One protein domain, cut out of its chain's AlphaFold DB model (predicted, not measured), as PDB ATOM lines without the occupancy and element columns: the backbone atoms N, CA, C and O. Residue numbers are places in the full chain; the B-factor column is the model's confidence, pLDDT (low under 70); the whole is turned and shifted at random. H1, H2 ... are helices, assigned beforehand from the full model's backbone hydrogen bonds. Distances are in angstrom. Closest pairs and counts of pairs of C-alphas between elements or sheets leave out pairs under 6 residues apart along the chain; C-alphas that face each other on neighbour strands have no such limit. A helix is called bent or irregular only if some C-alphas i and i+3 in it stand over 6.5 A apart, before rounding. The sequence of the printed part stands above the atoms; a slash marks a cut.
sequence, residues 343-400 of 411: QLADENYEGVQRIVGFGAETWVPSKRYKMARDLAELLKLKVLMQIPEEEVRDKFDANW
ATOM      1  N   GLN A 343      31.728  12.453  42.515       67.06
ATOM      2  CA  GLN A 343      31.455  13.822  42.102       67.06
ATOM      3  C   GLN A 343      32.146  14.845  42.992       67.06
ATOM      4  O   GLN A 343      32.652  15.825  42.476       67.06
ATOM      5  N   LEU A 344      32.278  14.611  44.300       68.81
ATOM      6  CA  LEU A 344      33.001  15.553  45.157       68.81
ATOM      7  C   LEU A 344      34.479  15.703  44.746       68.81
ATOM      8  O   LEU A 344      35.027  16.802  44.784       68.81
ATOM      9  N   ALA A 345      35.140  14.607  44.359       66.00
ATOM     10  CA  ALA A 345      36.527  14.662  43.898       66.00
ATOM     11  C   ALA A 345      36.627  15.348  42.528       66.00
ATOM     12  O   ALA A 345      37.518  16.177  42.326       66.00
ATOM     13  N   ASP A 346      35.689  15.048  41.629       70.25
ATOM     14  CA  ASP A 346      35.635  15.630  40.288       70.25
ATOM     15  C   ASP A 346      35.273  17.140  40.348       70.25
ATOM     16  O   ASP A 346      35.967  17.964  39.754       70.25
ATOM     17  N   GLU A 347      34.306  17.554  41.175       76.75
ATOM     18  CA  GLU A 347      33.927  18.957  41.434       76.75
ATOM     19  C   GLU A 347      35.067  19.758  42.063       76.75
ATOM     20  O   GLU A 347      35.303  20.916  41.700       76.75
ATOM     21  N   ASN A 348      35.796  19.156  43.006       76.81
ATOM     22  CA  ASN A 348      36.980  19.779  43.588       76.81
ATOM     23  C   ASN A 348      38.053  19.997  42.518       76.81
ATOM     24  O   ASN A 348      38.637  21.082  42.448       76.81
ATOM     25  N   TYR A 349      38.289  19.002  41.658       77.44
ATOM     26  CA  TYR A 349      39.219  19.122  40.540       77.44
ATOM     27  C   TYR A 349      38.791  20.229  39.565       77.44
ATOM     28  O   TYR A 349      39.596  21.105  39.250       77.44
ATOM     29  N   GLU A 350      37.521  20.269  39.160       77.69
ATOM     30  CA  GLU A 350      36.962  21.311  38.289       77.69
ATOM     31  C   GLU A 350      37.004  22.708  38.922       77.69
ATOM     32  O   GLU A 350      37.238  23.714  38.245       77.69
ATOM     33  N   GLY A 351      36.783  22.801  40.234       79.12
ATOM     34  CA  GLY A 351      36.935  24.035  40.995       79.12
ATOM     35  C   GLY A 351      38.372  24.552  40.933       79.12
ATOM     36  O   GLY A 351      38.600  25.727  40.631       79.12
ATOM     37  N   VAL A 352      39.355  23.670  41.134       80.44
ATOM     38  CA  VAL A 352      40.774  24.014  40.980       80.44
ATOM     39  C   VAL A 352      41.112  24.363  39.532       80.44
ATOM     40  O   VAL A 352      41.828  25.339  39.300       80.44
ATOM     41  N   GLN A 353      40.560  23.639  38.563       80.00
ATOM     42  CA  GLN A 353      40.736  23.913  37.142       80.00
ATOM     43  C   GLN A 353      40.267  25.325  36.775       80.00
ATOM     44  O   GLN A 353      40.997  26.051  36.099       80.00
ATOM     45  N   ARG A 354      39.102  25.752  37.274       79.38
ATOM     46  CA  ARG A 354      38.574  27.112  37.078       79.38
ATOM     47  C   ARG A 354      39.423  28.182  37.756       79.38
ATOM     48  O   ARG A 354      39.649  29.234  37.168       79.38
ATOM     49  N   ILE A 355      39.909  27.920  38.971       81.56
ATOM     50  CA  ILE A 355      40.764  28.864  39.703       81.56
ATOM     51  C   ILE A 355      42.099  29.039  38.975       81.56
ATOM     52  O   ILE A 355      42.501  30.165  38.706       81.56
ATOM     53  N   VAL A 356      42.781  27.941  38.652       82.25
ATOM     54  CA  VAL A 356      44.136  27.958  38.081       82.25
ATOM     55  C   VAL A 356      44.124  28.267  36.576       82.25
ATOM     56  O   VAL A 356      45.073  28.857  36.059       82.25
ATOM     57  N   GLY A 357      43.042  27.921  35.877       79.00
ATOM     58  CA  GLY A 357      42.833  28.209  34.459       79.00
ATOM     59  C   GLY A 357      43.559  27.254  33.509       79.00
ATOM     60  O   GLY A 357      44.070  27.705  32.481       79.00
ATOM     61  N   PHE A 358      43.637  25.961  33.847       76.31
ATOM     62  CA  PHE A 358      44.194  24.924  32.966       76.31
ATOM     63  C   PHE A 358      43.107  24.151  32.201       76.31
ATOM     64  O   PHE A 358      41.948  24.104  32.603       76.31
ATOM     65  N   GLY A 359      43.474  23.579  31.054       65.88
ATOM     66  CA  GLY A 359      42.614  22.746  30.213       65.88
ATOM     67  C   GLY A 359      42.812  21.247  30.456       65.88
ATOM     68  O   GLY A 359      43.363  20.831  31.478       65.88
ATOM     69  N   ALA A 360      42.396  20.431  29.485       59.81
ATOM     70  CA  ALA A 360      42.632  18.989  29.504       59.81
ATOM     71  C   ALA A 360      44.123  18.668  29.714       59.81
ATOM     72  O   ALA A 360      45.002  19.403  29.261       59.81
ATOM     73  N   GLU A 361      44.394  17.587  30.447       61.31
ATOM     74  CA  GLU A 361      45.752  17.172  30.827       61.31
ATOM     75  C   GLU A 361      46.587  18.278  31.500       61.31
ATOM     76  O   GLU A 361      47.812  18.291  31.388       61.31
ATOM     77  N   THR A 362      45.945  19.214  32.210       72.94
ATOM     78  CA  THR A 362      46.590  20.366  32.869       72.94
ATOM     79  C   THR A 362      47.301  21.334  31.911       72.94
ATOM     80  O   THR A 362      48.172  22.102  32.321       72.94
ATOM     81  N   TRP A 363      46.921  21.343  30.627       78.00
ATOM     82  CA  TRP A 363      47.527  22.225  29.630       78.00
ATOM     83  C   TRP A 363      47.223  23.707  29.898       78.00
ATOM     84  O   TRP A 363      46.088  24.080  30.192       78.00
ATOM     85  N   VAL A 364      48.225  24.576  29.744       79.12
ATOM     86  CA  VAL A 364      48.090  26.036  29.880       79.12
ATOM     87  C   VAL A 364      48.849  26.721  28.738       79.12
ATOM     88  O   VAL A 364      49.989  26.337  28.458       79.12
ATOM     89  N   PRO A 365      48.300  27.779  28.106       77.25
ATOM     90  CA  PRO A 365      49.051  28.575  27.141       77.25
ATOM     91  C   PRO A 365      50.350  29.117  27.750       77.25
ATOM     92  O   PRO A 365      50.344  29.636  28.867       77.25
ATOM     93  N   SER A 366      51.449  29.111  26.992       79.31
ATOM     94  CA  SER A 366      52.767  29.576  27.469       79.31
ATOM     95  C   SER A 366      52.733  30.980  28.092       79.31
ATOM     96  O   SER A 366      53.378  31.229  29.108       79.31
ATOM     97  N   LYS A 367      51.904  31.878  27.543       82.75
ATOM     98  CA  LYS A 367      51.682  33.243  28.054       82.75
ATOM     99  C   LYS A 367      51.078  33.286  29.465       82.75
ATOM    100  O   LYS A 367      51.309  34.251  30.186       82.75
ATOM    101  N   ARG A 368      50.295  32.273  29.851       82.81
ATOM    102  CA  ARG A 368      49.627  32.158  31.159       82.81
ATOM    103  C   ARG A 368      50.327  31.183  32.107       82.81
ATOM    104  O   ARG A 368      49.993  31.162  33.285       82.81
ATOM    105  N   TYR A 369      51.318  30.430  31.627       85.69
ATOM    106  CA  TYR A 369      51.985  29.370  32.385       85.69
ATOM    107  C   TYR A 369      52.507  29.830  33.750       85.69
ATOM    108  O   TYR A 369      52.211  29.201  34.762       85.69
ATOM    109  N   LYS A 370      53.236  30.955  33.800       88.19
ATOM    110  CA  LYS A 370      53.796  31.467  35.061       88.19
ATOM    111  C   LYS A 370      52.699  31.824  36.068       88.19
ATOM    112  O   LYS A 370      52.766  31.405  37.213       88.19
ATOM    113  N   MET A 371      51.668  32.536  35.616       87.62
ATOM    114  CA  MET A 371      50.531  32.915  36.458       87.62
ATOM    115  C   MET A 371      49.779  31.683  36.981       87.62
ATOM    116  O   MET A 371      49.456  31.627  38.162       87.62
ATOM    117  N   ALA A 372      49.531  30.693  36.120       86.94
ATOM    118  CA  ALA A 372      48.881  29.444  36.513       86.94
ATOM    119  C   ALA A 372      49.721  28.673  37.543       86.94
ATOM    120  O   ALA A 372      49.186  28.194  38.538       86.94
ATOM    121  N   ARG A 373      51.047  28.614  37.359       88.88
ATOM    122  CA  ARG A 373      51.963  28.004  38.330       88.88
ATOM    123  C   ARG A 373      51.939  28.693  39.688       88.88
ATOM    124  O   ARG A 373      51.758  28.014  40.695       88.88
ATOM    125  N   ASP A 374      52.074  30.016  39.713       89.69
ATOM    126  CA  ASP A 374      52.067  30.792  40.958       89.69
ATOM    127  C   ASP A 374      50.731  30.606  41.705       89.69
ATOM    128  O   ASP A 374      50.694  30.459  42.928       89.69
ATOM    129  N   LEU A 375      49.615  30.553  40.968       88.75
ATOM    130  CA  LEU A 375      48.288  30.339  41.538       88.75
ATOM    131  C   LEU A 375      48.085  28.906  42.050       88.75
ATOM    132  O   LEU A 375      47.496  28.726  43.116       88.75
ATOM    133  N   ALA A 376      48.603  27.903  41.338       89.31
ATOM    134  CA  ALA A 376      48.598  26.512  41.782       89.31
ATOM    135  C   ALA A 376      49.402  26.325  43.082       89.31
ATOM    136  O   ALA A 376      48.937  25.648  44.000       89.31
ATOM    137  N   GLU A 377      50.571  26.965  43.192       89.81
ATOM    138  CA  GLU A 377      51.399  26.950  44.405       89.81
ATOM    139  C   GLU A 377      50.704  27.668  45.573       89.81
ATOM    140  O   GLU A 377      50.645  27.138  46.686       89.81
ATOM    141  N   LEU A 378      50.096  28.835  45.326       91.12
ATOM    142  CA  LEU A 378      49.343  29.567  46.347       91.12
ATOM    143  C   LEU A 378      48.132  28.772  46.851       91.12
ATOM    144  O   LEU A 378      47.853  28.761  48.052       91.12
ATOM    145  N   LEU A 379      47.403  28.119  45.944       89.62
ATOM    146  CA  LEU A 379      46.255  27.289  46.288       89.62
ATOM    147  C   LEU A 379      46.682  26.101  47.151       89.62
ATOM    148  O   LEU A 379      46.084  25.872  48.201       89.62
ATOM    149  N   LYS A 380      47.759  25.411  46.760       90.81
ATOM    150  CA  LYS A 380      48.349  24.313  47.531       90.81
ATOM    151  C   LYS A 380      48.667  24.742  48.965       90.81
ATOM    152  O   LYS A 380      48.235  24.087  49.910       90.81
ATOM    153  N   LEU A 381      49.361  25.871  49.138       90.94
ATOM    154  CA  LEU A 381      49.703  26.404  50.462       90.94
ATOM    155  C   LEU A 381      48.456  26.704  51.304       90.94
ATOM    156  O   LEU A 381      48.403  26.329  52.474       90.94
ATOM    157  N   LYS A 382      47.434  27.338  50.712       89.50
ATOM    158  CA  LYS A 382      46.174  27.638  51.412       89.50
ATOM    159  C   LYS A 382      45.466  26.378  51.900       89.50
ATOM    160  O   LYS A 382      44.974  26.379  53.023       89.50
ATOM    161  N   VAL A 383      45.427  25.326  51.082       87.06
ATOM    162  CA  VAL A 383      44.806  24.050  51.459       87.06
ATOM    163  C   VAL A 383      45.605  23.375  52.576       87.06
ATOM    164  O   VAL A 383      45.031  23.008  53.596       87.06
ATOM    165  N   LEU A 384      46.936  23.298  52.457       89.00
ATOM    166  CA  LEU A 384      47.793  22.691  53.485       89.00
ATOM    167  C   LEU A 384      47.687  23.396  54.848       89.00
ATOM    168  O   LEU A 384      47.724  22.732  55.883       89.00
ATOM    169  N   MET A 385      47.504  24.724  54.868       90.06
ATOM    170  CA  MET A 385      47.284  25.494  56.101       90.06
ATOM    171  C   MET A 385      45.960  25.168  56.805       90.06
ATOM    172  O   MET A 385      45.839  25.421  58.003       90.06
ATOM    173  N   GLN A 386      44.967  24.639  56.085       89.62
ATOM    174  CA  GLN A 386      43.668  24.267  56.649       89.62
ATOM    175  C   GLN A 386      43.650  22.851  57.231       89.62
ATOM    176  O   GLN A 386      42.741  22.535  57.994       89.62
ATOM    177  N   ILE A 387      44.645  22.015  56.915       87.81
ATOM    178  CA  ILE A 387      44.763  20.654  57.446       87.81
ATOM    179  C   ILE A 387      45.473  20.731  58.804       87.81
ATOM    180  O   ILE A 387      46.660  21.066  58.832       87.81
ATOM    181  N   PRO A 388      44.800  20.457  59.938       83.62
ATOM    182  CA  PRO A 388      45.391  20.631  61.265       83.62
ATOM    183  C   PRO A 388      46.381  19.515  61.624       83.62
ATOM    184  O   PRO A 388      47.407  19.788  62.245       83.62
ATOM    185  N   GLU A 389      46.098  18.280  61.205       91.00
ATOM    186  CA  GLU A 389      46.904  17.096  61.504       91.00
ATOM    187  C   GLU A 389      48.136  17.013  60.594       91.00
ATOM    188  O   GLU A 389      48.015  16.994  59.370       91.00
ATOM    189  N   GLU A 390      49.327  16.950  61.192       87.56
ATOM    190  CA  GLU A 390      50.610  16.942  60.474       87.56
ATOM    191  C   GLU A 390      50.757  15.716  59.561       87.56
ATOM    192  O   GLU A 390      51.067  15.865  58.385       87.56
ATOM    193  N   GLU A 391      50.406  14.523  60.050       87.12
ATOM    194  CA  GLU A 391      50.479  13.292  59.253       87.12
ATOM    195  C   GLU A 391      49.565  13.341  58.014       87.12
ATOM    196  O   GLU A 391      49.935  12.872  56.935       87.12
ATOM    197  N   VAL A 392      48.369  13.924  58.150       84.44
ATOM    198  CA  VAL A 392      47.428  14.103  57.034       84.44
ATOM    199  C   VAL A 392      47.957  15.156  56.061       84.44
ATOM    200  O   VAL A 392      47.902  14.953  54.849       84.44
ATOM    201  N   ARG A 393      48.525  16.252  56.577       89.19
ATOM    202  CA  ARG A 393      49.113  17.328  55.772       89.19
ATOM    203  C   ARG A 393      50.281  16.825  54.925       89.19
ATOM    204  O   ARG A 393      50.316  17.114  53.731       89.19
ATOM    205  N   ASP A 394      51.176  16.031  55.503       88.06
ATOM    206  CA  ASP A 394      52.333  15.464  54.804       88.06
ATOM    207  C   ASP A 394      51.905  14.473  53.712       88.06
ATOM    208  O   ASP A 394      52.403  14.513  52.583       88.06
ATOM    209  N   LYS A 395      50.923  13.607  54.012       85.00
ATOM    210  CA  LYS A 395      50.346  12.684  53.020       85.00
ATOM    211  C   LYS A 395      49.677  13.433  51.871       85.00
ATOM    212  O   LYS A 395      49.841  13.036  50.714       85.00
ATOM    213  N   PHE A 396      48.947  14.503  52.172       85.44
ATOM    214  CA  PHE A 396      48.285  15.333  51.173       85.44
ATOM    215  C   PHE A 396      49.299  16.083  50.295       85.44
ATOM    216  O   PHE A 396      49.182  16.059  49.070       85.44
ATOM    217  N   ASP A 397      50.345  16.669  50.888       88.75
ATOM    218  CA  ASP A 397      51.418  17.362  50.163       88.75
ATOM    219  C   ASP A 397      52.153  16.431  49.182       88.75
ATOM    220  O   ASP A 397      52.326  16.757  47.999       88.75
ATOM    221  N   ALA A 398      52.493  15.223  49.643       86.31
ATOM    222  CA  ALA A 398      53.139  14.192  48.832       86.31
ATOM    223  C   ALA A 398      52.268  13.706  47.657       86.31
ATOM    224  O   ALA A 398      52.791  13.233  46.645       86.31
ATOM    225  N   ASN A 399      50.942  13.827  47.769       84.94
ATOM    226  CA  ASN A 399      49.982  13.380  46.760       84.94
ATOM    227  C   ASN A 399      49.283  14.529  46.028       84.94
ATOM    228  O   ASN A 399      48.321  14.273  45.306       84.94
ATOM    229  N   TRP A 400      49.767  15.768  46.149       87.81
ATOM    230  CA  TRP A 400      49.150  16.909  45.477       87.81
ATOM    231  C   TRP A 400      49.057  16.672  43.963       87.81
ATOM    232  O   TRP A 400      50.049  16.382  43.281       87.81
TER     233      TRP A 400
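This is residues 343 to 400 of the 411 residues of an uncharacterized protein of Gloeophyllum trabeum (strain ATCC 11539 / FP-39264 / Madison 617) (UniProt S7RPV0). One long helix, H2, runs most of the length of the model; residues 355 to 356 at the end of H1 pack on residues 372 to 376 of H2, and H1 slants away from there as an arm whose residues 343 to 349 stick out free. At the other end of H2 the chain turns tightly and the short H3 folds back the opposite way. The printed part has 58 residues with three named helices, in the order H1, H2, H3, and no named strand; the class is all helix. It is only just loose, close to compact, with a radius of gyration of the C-alphas of 12.6 A, and the C-alphas span 37 by 26 by 16 A.

The longest helix is H2, residues 366 to 386, which is 31.0 A from first to last C-alpha, from C-alpha 366 at (52.767, 29.576, 27.469) to C-alpha 386 at (43.668, 24.267, 56.649). H2 is irregular: C-alphas 367 and 370 are 7.5 A apart, against about 5 A in a regular helix. Before it comes H1, residues 343 to 356, 19.4 A long, beginning with C-alpha 343 at (31.455, 13.822, 42.102). After H2 comes H3, residues 390 to 398, 12.2 A long, ending with C-alpha 398 at (53.139, 14.192, 48.832).

H1 and H2 touch, with the C-alphas of Val 356 and Ala 372 the closest at 5.2 A. H1 touches H2 with residues 355 to 356 alone, and H2 touches H1 with residues 372 to 376 alone. Their lines stand at a steep tilt of 52 degrees, and they run opposite ways. H2 and H3 form a helical hairpin and only just touch, with 3 pairs of C-alphas within 8 A; the closest are those of Leu 384 and Arg 393, 6.0 A apart. H2 touches H3 with residue 384 alone. H2 and H3 run opposite ways at a shallow tilt of 16 degrees. H1 and H3 are apart. In H1 and H3 every O i to N i+4 pair is within hydrogen-bond range; in H2 it is 14 of 17.

The two C-alphas farthest apart are those of Lys 367 and Glu 389, at 37.4 A, while the first and last printed C-alphas, of Gln 343 and Trp 400, are 18.3 A apart. The printed part has no cut. The link from H1 to H2 is short, with 9 residues between them, and the link from H2 to H3 is tight, with 3 residues. The mean pLDDT of the printed part is 82.4; residues 343 to 345 and 359 to 361 are under 70.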